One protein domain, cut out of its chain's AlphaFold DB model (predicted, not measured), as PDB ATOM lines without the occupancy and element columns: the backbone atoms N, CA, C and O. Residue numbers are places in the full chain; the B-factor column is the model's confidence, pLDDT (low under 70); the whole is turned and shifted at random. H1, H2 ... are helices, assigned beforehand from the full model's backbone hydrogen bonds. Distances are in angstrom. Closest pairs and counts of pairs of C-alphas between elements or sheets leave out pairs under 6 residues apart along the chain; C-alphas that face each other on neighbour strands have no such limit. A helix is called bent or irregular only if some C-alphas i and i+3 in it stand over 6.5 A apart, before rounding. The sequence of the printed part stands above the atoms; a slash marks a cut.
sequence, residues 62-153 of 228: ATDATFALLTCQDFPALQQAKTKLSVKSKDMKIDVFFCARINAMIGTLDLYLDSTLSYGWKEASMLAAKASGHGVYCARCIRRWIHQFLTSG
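What this domain is: This is residues 62 to 153 of the 228 residues of an uncharacterized protein of Sphaerobolus stellatus (strain SS14) (UniProt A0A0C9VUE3). Helix H5 crosses nearly at right angles over H3, which lies at the core between H2 and H4. H2 and H3 run side by side as a hairpin, H4 packs on both H3 and residues 136 to 143 of H5, and short H1 packs on residues 143 to 147 of H5. At one end, residues 92 to 97, of which 96 to 97 belong to H3, stick out. The printed part has 92 residues with five named helices, H1 to H5 in order, and no named strand; its class is all helix. It is compact, with a radius of gyration of the C-alphas of 12.4 A, and spans 35 by 29 by 28 A.

How they stand to each other: H1, residues 62 to 69, and H2, residues 72 to 89, are apart. H2 has a kink of 33 degrees near residue 79 and is irregular, with C-alphas 73 and 76 8.2 A apart; its line is a rough one. H3, residues 96 to 113, touches H2 at a shallow tilt of 27 degrees, opposite ways, as a hairpin; their closest C-alphas, Ser 89 and Cys 99, are 5.4 A apart. H4, residues 121 to 131, touches residues 104 to 112 of H3 at a steep tilt of 45 degrees, opposite ways, also a hairpin; the closest C-alphas are Thr 108 and Ala 124, 5.0 A. H1 and H4 are close but not clearly touching, with C-alphas 67 and 121 7.2 A apart, and H2 and H4 are apart. H5, residues 136 to 152, is the hub and touches the other four helices. Its residues 143 to 147 touch H1 at a steep tilt of 67 degrees, the closest C-alphas being Thr 63 and Arg 144, 6.7 A. It only just touches H2, with 3 pairs of C-alphas within 8 A, the closest Ala 81 and Leu 150, 7.3 A. It is about perpendicular to H3, at 84 degrees, the closest C-alphas being Met 105 and Ile 142, 5.8 A. Its residues 136 to 143 touch H4 at a steep tilt of 59 degrees, opposite ways, the closest C-alphas being Ser 125 and Ala 139, 4.7 A. The helix packing is mostly crossed, with 1 of 6 touching pairs at a shallow tilt. Every O i to N i+4 pair is within hydrogen-bond range in H1, H3, H4 and H5, and 12 of 14 are in H2.

Where its parts are: H1 begins at C-alpha 62, (22.579, 5.773, 11.442). From first to last C-alpha H2 measures 24.6 A, H3 25.4 A and H5 24.5 A. H5 ends at C-alpha 152, (30.700, -9.695, 13.868).

The domain as a whole: The two C-alphas farthest apart, of Ala 65 and Met 92, are 35.7 A apart. The printed part has no cut and no long link. Mean pLDDT of the printed part is 75.2; it is under 70 at residues 62 to 77, 89, 92 to 97 and 152 to 153.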
ATOM      1  N   ALA A  62      22.553   6.719  12.573       54.31
ATOM      2  CA  ALA A  62      22.579   5.773  11.442       54.31
ATOM      3  C   ALA A  62      22.348   4.294  11.845       54.31
ATOM      4  O   ALA A  62      21.813   3.508  11.067       54.31
ATOM      5  N   THR A  63      22.687   3.929  13.087       55.34
ATOM      6  CA  THR A  63      22.379   2.626  13.698       55.34
ATOM      7  C   THR A  63      20.880   2.351  13.851       55.34
ATOM      8  O   THR A  63      20.443   1.210  13.730       55.34
ATOM      9  N   ASP A  64      20.077   3.377  14.097       60.00
ATOM     10  CA  ASP A  64      18.640   3.268  14.351       60.00
ATOM     11  C   ASP A  64      17.889   2.970  13.056       60.00
ATOM     12  O   ASP A  64      17.019   2.101  13.035       60.00
ATOM     13  N   ALA A  65      18.322   3.600  11.961       59.06
ATOM     14  CA  ALA A  65      17.858   3.303  10.612       59.06
ATOM     15  C   ALA A  65      18.223   1.870  10.182       59.06
ATOM     16  O   ALA A  65      17.401   1.179   9.587       59.06
ATOM     17  N   THR A  66      19.418   1.373  10.538       57.50
ATOM     18  CA  THR A  66      19.788  -0.027  10.258       57.50
ATOM     19  C   THR A  66      18.990  -1.031  11.093       57.50
ATOM     20  O   THR A  66      18.615  -2.074  10.575       57.50
ATOM     21  N   PHE A  67      18.650  -0.718  12.348       60.69
ATOM     22  CA  PHE A  67      17.807  -1.589  13.181       60.69
ATOM     23  C   PHE A  67      16.345  -1.621  12.753       60.69
ATOM     24  O   PHE A  67      15.713  -2.666  12.871       60.69
ATOM     25  N   ALA A  68      15.815  -0.510  12.238       59.16
ATOM     26  CA  ALA A  68      14.483  -0.480  11.638       59.16
ATOM     27  C   ALA A  68      14.374  -1.417  10.417       59.16
ATOM     28  O   ALA A  68      13.282  -1.876  10.097       59.16
ATOM     29  N   LEU A  69      15.506  -1.737   9.774       56.19
ATOM     30  CA  LEU A  69      15.597  -2.694   8.667       56.19
ATOM     31  C   LEU A  69      15.823  -4.151   9.126       56.19
ATOM     32  O   LEU A  69      15.479  -5.067   8.376       56.19
ATOM     33  N   LEU A  70      16.340  -4.394  10.343       57.72
ATOM     34  CA  LEU A  70      16.401  -5.735  10.949       57.72
ATOM     35  C   LEU A  70      14.988  -6.169  11.363       57.72
ATOM     36  O   LEU A  70      14.544  -5.994  12.498       57.72
ATOM     37  N   THR A  71      14.269  -6.709  10.389       54.16
ATOM     38  CA  THR A  71      12.901  -7.214  10.531       54.16
ATOM     39  C   THR A  71      12.938  -8.636  11.111       54.16
ATOM     40  O   THR A  71      13.906  -9.361  10.895       54.16
ATOM     41  N   CYS A  72      11.878  -9.060  11.812       51.38
ATOM     42  CA  CYS A  72      11.706 -10.313  12.577       51.38
ATOM     43  C   CYS A  72      12.045 -11.666  11.890       51.38
ATOM     44  O   CYS A  72      11.784 -12.720  12.468       51.38
ATOM     45  N   GLN A  73      12.608 -11.685  10.680       49.06
ATOM     46  CA  GLN A  73      13.028 -12.897   9.968       49.06
ATOM     47  C   GLN A  73      14.283 -13.560  10.572       49.06
ATOM     48  O   GLN A  73      14.477 -14.760  10.394       49.06
ATOM     49  N   ASP A  74      15.066 -12.838  11.380       57.69
ATOM     50  CA  ASP A  74      16.263 -13.364  12.057       57.69
ATOM     51  C   ASP A  74      15.972 -14.050  13.405       57.69
ATOM     52  O   ASP A  74      16.881 -14.284  14.205       57.69
ATOM     53  N   PHE A  75      14.714 -14.412  13.673       63.94
ATOM     54  CA  PHE A  75      14.266 -15.033  14.927       63.94
ATOM     55  C   PHE A  75      15.190 -16.158  15.453       63.94
ATOM     56  O   PHE A  75      15.572 -16.109  16.626       63.94
ATOM     57  N   PRO A  76      15.646 -17.137  14.637       69.12
ATOM     58  CA  PRO A  76      16.577 -18.156  15.123       69.12
ATOM     59  C   PRO A  76      17.987 -17.610  15.401       69.12
ATOM     60  O   PRO A  76      18.631 -18.064  16.346       69.12
ATOM     61  N   ALA A  77      18.467 -16.620  14.642       67.88
ATOM     62  CA  ALA A  77      19.770 -15.991  14.867       67.88
ATOM     63  C   ALA A  77      19.772 -15.128  16.142       67.88
ATOM     64  O   ALA A  77      20.737 -15.171  16.905       67.88
ATOM     65  N   LEU A  78      18.672 -14.427  16.428       71.94
ATOM     66  CA  LEU A  78      18.475 -13.646  17.654       71.94
ATOM     67  C   LEU A  78      18.351 -14.544  18.894       71.94
ATOM     68  O   LEU A  78      18.975 -14.274  19.921       71.94
ATOM     69  N   GLN A  79      17.634 -15.666  18.797       74.50
ATOM     70  CA  GLN A  79      17.572 -16.663  19.876       74.50
ATOM     71  C   GLN A  79      18.928 -17.359  20.088       74.50
ATOM     72  O   GLN A  79      19.356 -17.600  21.224       74.50
ATOM     73  N   GLN A  80      19.671 -17.638  19.012       76.75
ATOM     74  CA  GLN A  80      21.032 -18.167  19.112       76.75
ATOM     75  C   GLN A  80      21.994 -17.137  19.729       76.75
ATOM     76  O   GLN A  80      22.868 -17.488  20.523       76.75
ATOM     77  N   ALA A  81      21.826 -15.857  19.399       75.50
ATOM     78  CA  ALA A  81      22.552 -14.759  20.015       75.50
ATOM     79  C   ALA A  81      22.260 -14.694  21.521       75.50
ATOM     80  O   ALA A  81      23.194 -14.740  22.322       75.50
ATOM     81  N   LYS A  82      20.984 -14.706  21.917       80.25
ATOM     82  CA  LYS A  82      20.548 -14.733  23.320       80.25
ATOM     83  C   LYS A  82      21.145 -15.907  24.093       80.25
ATOM     84  O   LYS A  82      21.712 -15.710  25.166       80.25
ATOM     85  N   THR A  83      21.059 -17.125  23.563       79.25
ATOM     86  CA  THR A  83      21.610 -18.316  24.236       79.25
ATOM     87  C   THR A  83      23.128 -18.225  24.401       79.25
ATOM     88  O   THR A  83      23.636 -18.485  25.493       79.25
ATOM     89  N   LYS A  84      23.859 -17.763  23.377       78.44
ATOM     90  CA  LYS A  84      25.310 -17.507  23.464       78.44
ATOM     91  C   LYS A  84      25.656 -16.447  24.516       78.44
ATOM     92  O   LYS A  84      26.626 -16.621  25.251       78.44
ATOM     93  N   LEU A  85      24.875 -15.368  24.594       74.62
ATOM     94  CA  LEU A  85      25.044 -14.308  25.592       74.62
ATOM     95  C   LEU A  85      24.747 -14.817  27.011       74.62
ATOM     96  O   LEU A  85      25.523 -14.548  27.921       74.62
ATOM     97  N   SER A  86      23.686 -15.607  27.191       77.69
ATOM     98  CA  SER A  86      23.275 -16.149  28.494       77.69
ATOM     99  C   SER A  86      24.256 -17.179  29.061       77.69
ATOM    100  O   SER A  86      24.471 -17.230  30.269       77.69
ATOM    101  N   VAL A  87      24.878 -17.998  28.206       80.00
ATOM    102  CA  VAL A  87      25.971 -18.885  28.641       80.00
ATOM    103  C   VAL A  87      27.153 -18.050  29.122       80.00
ATOM    104  O   VAL A  87      27.707 -18.325  30.180       80.00
ATOM    105  N   LYS A  88      27.489 -16.987  28.386       70.56
ATOM    106  CA  LYS A  88      28.617 -16.125  28.725       70.56
ATOM    107  C   LYS A  88      28.391 -15.301  29.981       70.56
ATOM    108  O   LYS A  88      29.310 -15.226  30.773       70.56
ATOM    109  N   SER A  89      27.208 -14.739  30.231       68.56
ATOM    110  CA  SER A  89      26.970 -13.968  31.467       68.56
ATOM    111  C   SER A  89      27.116 -14.792  32.751       68.56
ATOM    112  O   SER A  89      27.265 -14.220  33.827       68.56
ATOM    113  N   LYS A  90      27.106 -16.128  32.653       75.50
ATOM    114  CA  LYS A  90      27.327 -17.049  33.777       75.50
ATOM    115  C   LYS A  90      28.804 -17.386  34.008       75.50
ATOM    116  O   LYS A  90      29.124 -17.999  35.026       75.50
ATOM    117  N   ASP A  91      29.705 -16.998  33.104       71.75
ATOM    118  CA  ASP A  91      31.139 -17.220  33.278       71.75
ATOM    119  C   ASP A  91      31.673 -16.309  34.399       71.75
ATOM    120  O   ASP A  91      31.821 -15.102  34.240       71.75
ATOM    121  N   MET A  92      32.037 -16.898  35.541       56.91
ATOM    122  CA  MET A  92      32.467 -16.180  36.758       56.91
ATOM    123  C   MET A  92      33.784 -15.384  36.614       56.91
ATOM    124  O   MET A  92      34.206 -14.699  37.539       56.91
ATOM    125  N   LYS A  93      34.468 -15.491  35.466       62.22
ATOM    126  CA  LYS A  93      35.702 -14.749  35.137       62.22
ATOM    127  C   LYS A  93      35.443 -13.389  34.491       62.22
ATOM    128  O   LYS A  93      36.386 -12.708  34.097       62.22
ATOM    129  N   ILE A  94      34.179 -13.039  34.322       64.00
ATOM    130  CA  ILE A  94      33.765 -11.840  33.626       64.00
ATOM    131  C   ILE A  94      33.606 -10.679  34.611       64.00
ATOM    132  O   ILE A  94      33.070 -10.840  35.704       64.00
ATOM    133  N   ASP A  95      34.070  -9.505  34.187       69.56
ATOM    134  CA  ASP A  95      33.916  -8.242  34.907       69.56
ATOM    135  C   ASP A  95      32.434  -7.877  35.131       69.56
ATOM    136  O   ASP A  95      31.589  -8.072  34.254       69.56
ATOM    137  N   VAL A  96      32.119  -7.302  36.294       69.19
ATOM    138  CA  VAL A  96      30.759  -6.920  36.710       69.19
ATOM    139  C   VAL A  96      30.109  -5.998  35.677       69.19
ATOM    140  O   VAL A  96      28.937  -6.180  35.345       69.19
ATOM    141  N   PHE A  97      30.877  -5.072  35.097       66.94
ATOM    142  CA  PHE A  97      30.391  -4.171  34.051       66.94
ATOM    143  C   PHE A  97      30.073  -4.906  32.744       66.94
ATOM    144  O   PHE A  97      29.078  -4.612  32.080       66.94
ATOM    145  N   PHE A  98      30.873  -5.911  32.380       71.81
ATOM    146  CA  PHE A  98      30.607  -6.726  31.197       71.81
ATOM    147  C   PHE A  98      29.388  -7.632  31.394       71.81
ATOM    148  O   PHE A  98      28.580  -7.776  30.476       71.81
ATOM    149  N   CYS A  99      29.201  -8.183  32.596       75.38
ATOM    150  CA  CYS A  99      27.976  -8.892  32.965       75.38
ATOM    151  C   CYS A  99      26.748  -7.976  32.884       75.38
ATOM    152  O   CYS A  99      25.746  -8.371  32.290       75.38
ATOM    153  N   ALA A 100      26.827  -6.751  33.413       76.50
ATOM    154  CA  ALA A 100      25.742  -5.771  33.332       76.50
ATOM    155  C   ALA A 100      25.386  -5.441  31.874       76.50
ATOM    156  O   ALA A 100      24.219  -5.496  31.491       76.50
ATOM    157  N   ARG A 101      26.397  -5.217  31.028       80.94
ATOM    158  CA  ARG A 101      26.222  -5.000  29.586       80.94
ATOM    159  C   ARG A 101      25.563  -6.189  28.887       80.94
ATOM    160  O   ARG A 101      24.627  -5.990  28.115       80.94
ATOM    161  N   ILE A 102      26.023  -7.415  29.144       82.00
ATOM    162  CA  ILE A 102      25.397  -8.610  28.563       82.00
ATOM    163  C   ILE A 102      23.942  -8.723  29.023       82.00
ATOM    164  O   ILE A 102      23.070  -8.985  28.200       82.00
ATOM    165  N   ASN A 103      23.668  -8.508  30.309       84.00
ATOM    166  CA  ASN A 103      22.315  -8.597  30.848       84.00
ATOM    167  C   ASN A 103      21.391  -7.531  30.247       84.00
ATOM    168  O   ASN A 103      20.253  -7.851  29.921       84.00
ATOM    169  N   ALA A 104      21.884  -6.314  30.007       84.62
ATOM    170  CA  ALA A 104      21.130  -5.276  29.311       84.62
ATOM    171  C   ALA A 104      20.813  -5.675  27.857       84.62
ATOM    172  O   ALA A 104      19.678  -5.533  27.410       84.62
ATOM    173  N   MET A 105      21.782  -6.262  27.140       87.50
ATOM    174  CA  MET A 105      21.558  -6.796  25.790       87.50
ATOM    175  C   MET A 105      20.536  -7.943  25.783       87.50
ATOM    176  O   MET A 105      19.665  -7.972  24.919       87.50
ATOM    177  N   ILE A 106      20.623  -8.874  26.742       86.81
ATOM    178  CA  ILE A 106      19.661  -9.976  26.894       86.81
ATOM    179  C   ILE A 106      18.269  -9.424  27.204       86.81
ATOM    180  O   ILE A 106      17.319  -9.818  26.541       86.81
ATOM    181  N   GLY A 107      18.150  -8.482  28.142       87.88
ATOM    182  CA  GLY A 107      16.871  -7.872  28.507       87.88
ATOM    183  C   GLY A 107      16.203  -7.163  27.328       87.88
ATOM    184  O   GLY A 107      15.009  -7.333  27.107       87.88
ATOM    185  N   THR A 108      16.969  -6.436  26.510       89.44
ATOM    186  CA  THR A 108      16.442  -5.840  25.271       89.44
ATOM    187  C   THR A 108      15.986  -6.893  24.266       89.44
ATOM    188  O   THR A 108      14.929  -6.730  23.666       89.44
ATOM    189  N   LEU A 109      16.752  -7.974  24.081       86.94
ATOM    190  CA  LEU A 109      16.349  -9.069  23.194       86.94
ATOM    191  C   LEU A 109      15.090  -9.777  23.707       86.94
ATOM    192  O   LEU A 109      14.229 -10.110  22.904       86.94
ATOM    193  N   ASP A 110      14.955  -9.972  25.017       87.50
ATOM    194  CA  ASP A 110      13.778 -10.596  25.629       87.50
ATOM    195  C   ASP A 110      12.521  -9.763  25.411       87.50
ATOM    196  O   ASP A 110      11.509 -10.297  24.972       87.50
ATOM    197  N   LEU A 111      12.618  -8.452  25.630       86.38
ATOM    198  CA  LEU A 111      11.520  -7.512  25.407       86.38
ATOM    199  C   LEU A 111      11.133  -7.387  23.929       86.38
ATOM    200  O   LEU A 111       9.962  -7.194  23.621       86.38
ATOM    201  N   TYR A 112      12.104  -7.496  23.019       83.88
ATOM    202  CA  TYR A 112      11.857  -7.444  21.576       83.88
ATOM    203  C   TYR A 112      11.263  -8.752  21.027       83.88
ATOM    204  O   TYR A 112      10.438  -8.733  20.118       83.88
ATOM    205  N   LEU A 113      11.687  -9.902  21.560       82.38
ATOM    206  CA  LEU A 113      11.231 -11.224  21.115       82.38
ATOM    207  C   LEU A 113       9.890 -11.638  21.740       82.38
ATOM    208  O   LEU A 113       9.312 -12.639  21.313       82.38
ATOM    209  N   ASP A 114       9.406 -10.903  22.741       80.25
ATOM    210  CA  ASP A 114       8.118 -11.155  23.376       80.25
ATOM    211  C   ASP A 114       6.957 -10.692  22.480       80.25
ATOM    212  O   ASP A 114       6.667  -9.501  22.328       80.25
ATOM    213  N   SER A 115       6.248 -11.669  21.910       70.38
ATOM    214  CA  SER A 115       5.075 -11.441  21.063       70.38
ATOM    215  C   SER A 115       3.902 -10.783  21.793       70.38
ATOM    216  O   SER A 115       2.988 -10.300  21.133       70.38
ATOM    217  N   THR A 116       3.889 -10.796  23.130       76.00
ATOM    218  CA  THR A 116       2.812 -10.204  23.938       76.00
ATOM    219  C   THR A 116       3.013  -8.714  24.202       76.00
ATOM    220  O   THR A 116       2.036  -7.999  24.413       76.00
ATOM    221  N   LEU A 117       4.263  -8.240  24.158       71.75
ATOM    222  CA  LEU A 117       4.631  -6.845  24.412       71.75
ATOM    223  C   LEU A 117       4.803  -6.039  23.115       71.75
ATOM    224  O   LEU A 117       4.555  -4.838  23.108       71.75
ATOM    225  N   SER A 118       5.173  -6.685  22.001       72.06
ATOM    226  CA  SER A 118       5.319  -6.059  20.672       72.06
ATOM    227  C   SER A 118       6.186  -4.786  20.643       72.06
ATOM    228  O   SER A 118       5.954  -3.888  19.836       72.06
ATOM    229  N   TYR A 119       7.196  -4.699  21.514       79.88
ATOM    230  CA  TYR A 119       8.058  -3.523  21.591       79.88
ATOM    231  C   TYR A 119       9.012  -3.423  20.403       79.88
ATOM    232  O   TYR A 119       9.667  -4.391  20.011       79.88
ATOM    233  N   GLY A 120       9.174  -2.207  19.878       83.50
ATOM    234  CA  GLY A 120      10.239  -1.909  18.926       83.50
ATOM    235  C   GLY A 120      11.623  -1.893  19.590       83.50
ATOM    236  O   GLY A 120      11.757  -1.743  20.806       83.50
ATOM    237  N   TRP A 121      12.695  -1.949  18.791       82.44
ATOM    238  CA  TRP A 121      14.079  -1.874  19.291       82.44
ATOM    239  C   TRP A 121      14.347  -0.651  20.183       82.44
ATOM    240  O   TRP A 121      15.102  -0.742  21.154       82.44
ATOM    241  N   LYS A 122      13.739   0.501  19.870       84.38
ATOM    242  CA  LYS A 122      13.871   1.730  20.671       84.38
ATOM    243  C   LYS A 122      13.228   1.576  22.053       84.38
ATOM    244  O   LYS A 122      13.857   1.913  23.049       84.38
ATOM    245  N   GLU A 123      12.025   1.019  22.121       84.25
ATOM    246  CA  GLU A 123      11.273   0.845  23.369       84.25
ATOM    247  C   GLU A 123      11.907  -0.232  24.253       84.25
ATOM    248  O   GLU A 123      12.185   0.014  25.425       84.25
ATOM    249  N   ALA A 124      12.245  -1.384  23.668       88.31
ATOM    250  CA  ALA A 124      12.892  -2.489  24.370       88.31
ATOM    251  C   ALA A 124      14.263  -2.090  24.949       88.31
ATOM    252  O   ALA A 124      14.602  -2.451  26.079       88.31
ATOM    253  N   SER A 125      15.059  -1.318  24.197       88.94
ATOM    254  CA  SER A 125      16.360  -0.832  24.681       88.94
ATOM    255  C   SER A 125      16.226   0.265  25.734       88.94
ATOM    256  O   SER A 125      16.988   0.267  26.700       88.94
ATOM    257  N   MET A 126      15.241   1.157  25.599       85.69
ATOM    258  CA  MET A 126      14.943   2.178  26.605       85.69
ATOM    259  C   MET A 126      14.517   1.552  27.930       85.69
ATOM    260  O   MET A 126      14.986   1.956  28.993       85.69
ATOM    261  N   LEU A 127      13.646   0.547  27.869       87.31
ATOM    262  CA  LEU A 127      13.149  -0.135  29.052       87.31
ATOM    263  C   LEU A 127      14.265  -0.911  29.760       87.31
ATOM    264  O   LEU A 127      14.397  -0.810  30.978       87.31
ATOM    265  N   ALA A 128      15.123  -1.607  29.007       87.81
ATOM    266  CA  ALA A 128      16.292  -2.290  29.562       87.81
ATOM    267  C   ALA A 128      17.304  -1.315  30.198       87.81
ATOM    268  O   ALA A 128      17.847  -1.599  31.270       87.81
ATOM    269  N   ALA A 129      17.529  -0.152  29.577       84.88
ATOM    270  CA  ALA A 129      18.381   0.897  30.135       84.88
ATOM    271  C   ALA A 129      17.813   1.435  31.456       84.88
ATOM    272  O   ALA A 129      18.517   1.435  32.466       84.88
ATOM    273  N   LYS A 130      16.518   1.787  31.487       83.56
ATOM    274  CA  LYS A 130      15.848   2.263  32.708       83.56
ATOM    275  C   LYS A 130      15.839   1.216  33.820       83.56
ATOM    276  O   LYS A 130      16.092   1.563  34.970       83.56
ATOM    277  N   ALA A 131      15.606  -0.057  33.495       81.69
ATOM    278  CA  ALA A 131      15.669  -1.158  34.461       81.69
ATOM    279  C   ALA A 131      17.065  -1.304  35.095       81.69
ATOM    280  O   ALA A 131      17.189  -1.779  36.221       81.69
ATOM    281  N   SER A 132      18.099  -0.855  34.384       74.62
ATOM    282  CA  SER A 132      19.488  -0.836  34.847       74.62
ATOM    283  C   SER A 132      19.885   0.493  35.514       74.62
ATOM    284  O   SER A 132      21.045   0.665  35.863       74.62
ATOM    285  N   GLY A 133      18.952   1.438  35.690       76.88
ATOM    286  CA  GLY A 133      19.220   2.764  36.264       76.88
ATOM    287  C   GLY A 133      19.851   3.768  35.293       76.88
ATOM    288  O   GLY A 133      20.297   4.827  35.722       76.88
ATOM    289  N   HIS A 134      19.878   3.461  33.994       79.44
ATOM    290  CA  HIS A 134      20.469   4.314  32.966       79.44
ATOM    291  C   HIS A 134      19.413   4.982  32.075       79.44
ATOM    292  O   HIS A 134      18.256   4.566  31.988       79.44
ATOM    293  N   GLY A 135      19.833   6.043  31.387       79.75
ATOM    294  CA  GLY A 135      18.980   6.819  30.496       79.75
ATOM    295  C   GLY A 135      19.038   6.395  29.028       79.75
ATOM    296  O   GLY A 135      19.566   5.355  28.634       79.75
ATOM    297  N   VAL A 136      18.523   7.296  28.199       77.50
ATOM    298  CA  VAL A 136      18.430   7.209  26.738       77.50
ATOM    299  C   VAL A 136      19.748   6.816  26.061       77.50
ATOM    300  O   VAL A 136      19.765   6.045  25.100       77.50
ATOM    301  N   TYR A 137      20.867   7.334  26.563       75.69
ATOM    302  CA  TYR A 137      22.185   7.061  26.008       75.69
ATOM    303  C   TYR A 137      22.545   5.574  26.069       75.69
ATOM    304  O   TYR A 137      22.871   4.969  25.048       75.69
ATOM    305  N   CYS A 138      22.364   4.958  27.238       78.38
ATOM    306  CA  CYS A 138      22.593   3.532  27.432       78.38
ATOM    307  C   CYS A 138      21.721   2.696  26.482       78.38
ATOM    308  O   CYS A 138      22.206   1.736  25.892       78.38
ATOM    309  N   ALA A 139      20.478   3.112  26.212       83.94
ATOM    310  CA  ALA A 139      19.621   2.450  25.225       83.94
ATOM    311  C   ALA A 139      20.220   2.462  23.803       83.94
ATOM    312  O   ALA A 139      20.118   1.474  23.069       83.94
ATOM    313  N   ARG A 140      20.877   3.557  23.394       82.62
ATOM    314  CA  ARG A 140      21.607   3.624  22.112       82.62
ATOM    315  C   ARG A 140      22.830   2.709  22.121       82.62
ATOM    316  O   ARG A 140      23.069   2.001  21.141       82.62
ATOM    317  N   CYS A 141      23.574   2.679  23.225       79.44
ATOM    318  CA  CYS A 141      24.741   1.813  23.374       79.44
ATOM    319  C   CYS A 141      24.355   0.335  23.318       79.44
ATOM    320  O   CYS A 141      24.955  -0.417  22.553       79.44
ATOM    321  N   ILE A 142      23.289  -0.065  24.017       84.94
ATOM    322  CA  ILE A 142      22.746  -1.426  23.973       84.94
ATOM    323  C   ILE A 142      22.420  -1.830  22.535       84.94
ATOM    324  O   ILE A 142      22.882  -2.879  22.079       84.94
ATOM    325  N   ARG A 143      21.710  -0.979  21.783       86.88
ATOM    326  CA  ARG A 143      21.439  -1.222  20.358       86.88
ATOM    327  C   ARG A 143      22.737  -1.388  19.570       86.88
ATOM    328  O   ARG A 143      22.926  -2.407  18.910       86.88
ATOM    329  N   ARG A 144      23.693  -0.465  19.694       81.19
ATOM    330  CA  ARG A 144      25.001  -0.566  19.019       81.19
ATOM    331  C   ARG A 144      25.721  -1.881  19.339       81.19
ATOM    332  O   ARG A 144      26.266  -2.513  18.436       81.19
ATOM    333  N   TRP A 145      25.708  -2.314  20.596       84.12
ATOM    334  CA  TRP A 145      26.352  -3.553  21.029       84.12
ATOM    335  C   TRP A 145      25.674  -4.791  20.450       84.12
ATOM    336  O   TRP A 145      26.370  -5.708  20.016       84.12
ATOM    337  N   ILE A 146      24.340  -4.807  20.398       83.12
ATOM    338  CA  ILE A 146      23.574  -5.879  19.755       83.12
ATOM    339  C   ILE A 146      23.911  -5.932  18.265       83.12
ATOM    340  O   ILE A 146      24.258  -6.996  17.764       83.12
ATOM    341  N   HIS A 147      23.924  -4.791  17.572       81.88
ATOM    342  CA  HIS A 147      24.250  -4.735  16.144       81.88
ATOM    343  C   HIS A 147      25.652  -5.269  15.859       81.88
ATOM    344  O   HIS A 147      25.855  -6.103  14.975       81.88
ATOM    345  N   GLN A 148      26.636  -4.809  16.633       75.56
ATOM    346  CA  GLN A 148      28.017  -5.261  16.511       75.56
ATOM    347  C   GLN A 148      28.144  -6.758  16.794       75.56
ATOM    348  O   GLN A 148      28.886  -7.447  16.092       75.56
ATOM    349  N   PHE A 149      27.408  -7.275  17.777       77.69
ATOM    350  CA  PHE A 149      27.393  -8.698  18.089       77.69
ATOM    351  C   PHE A 149      26.786  -9.534  16.956       77.69
ATOM    352  O   PHE A 149      27.367 -10.551  16.587       77.69
ATOM    353  N   LEU A 150      25.675  -9.086  16.367       78.00
ATOM    354  CA  LEU A 150      25.030  -9.768  15.242       78.00
ATOM    355  C   LEU A 150      25.896  -9.733  13.976       78.00
ATOM    356  O   LEU A 150      26.052 -10.753  13.315       78.00
ATOM    357  N   THR A 151      26.526  -8.592  13.686       73.88
ATOM    358  CA  THR A 151      27.353  -8.412  12.481       73.88
ATOM    359  C   THR A 151      28.675  -9.176  12.564       73.88
ATOM    360  O   THR A 151      29.121  -9.773  11.589       73.88
ATOM    361  N   SER A 152      29.344  -9.145  13.721       69.31
ATOM    362  CA  SER A 152      30.700  -9.695  13.868       69.31
ATOM    363  C   SER A 152      30.747 -11.076  14.527       69.31
ATOM    364  O   SER A 152      31.794 -11.728  14.507       69.31
ATOM    365  N   GLY A 153      29.657 -11.514  15.170       66.12
ATOM    366  CA  GLY A 153      29.587 -12.744  15.966       66.12
ATOM    367  C   GLY A 153      30.497 -12.757  17.202       66.12
ATOM    368  O   GLY A 153      30.566 -13.759  17.917       66.12
TER     369      GLY A 153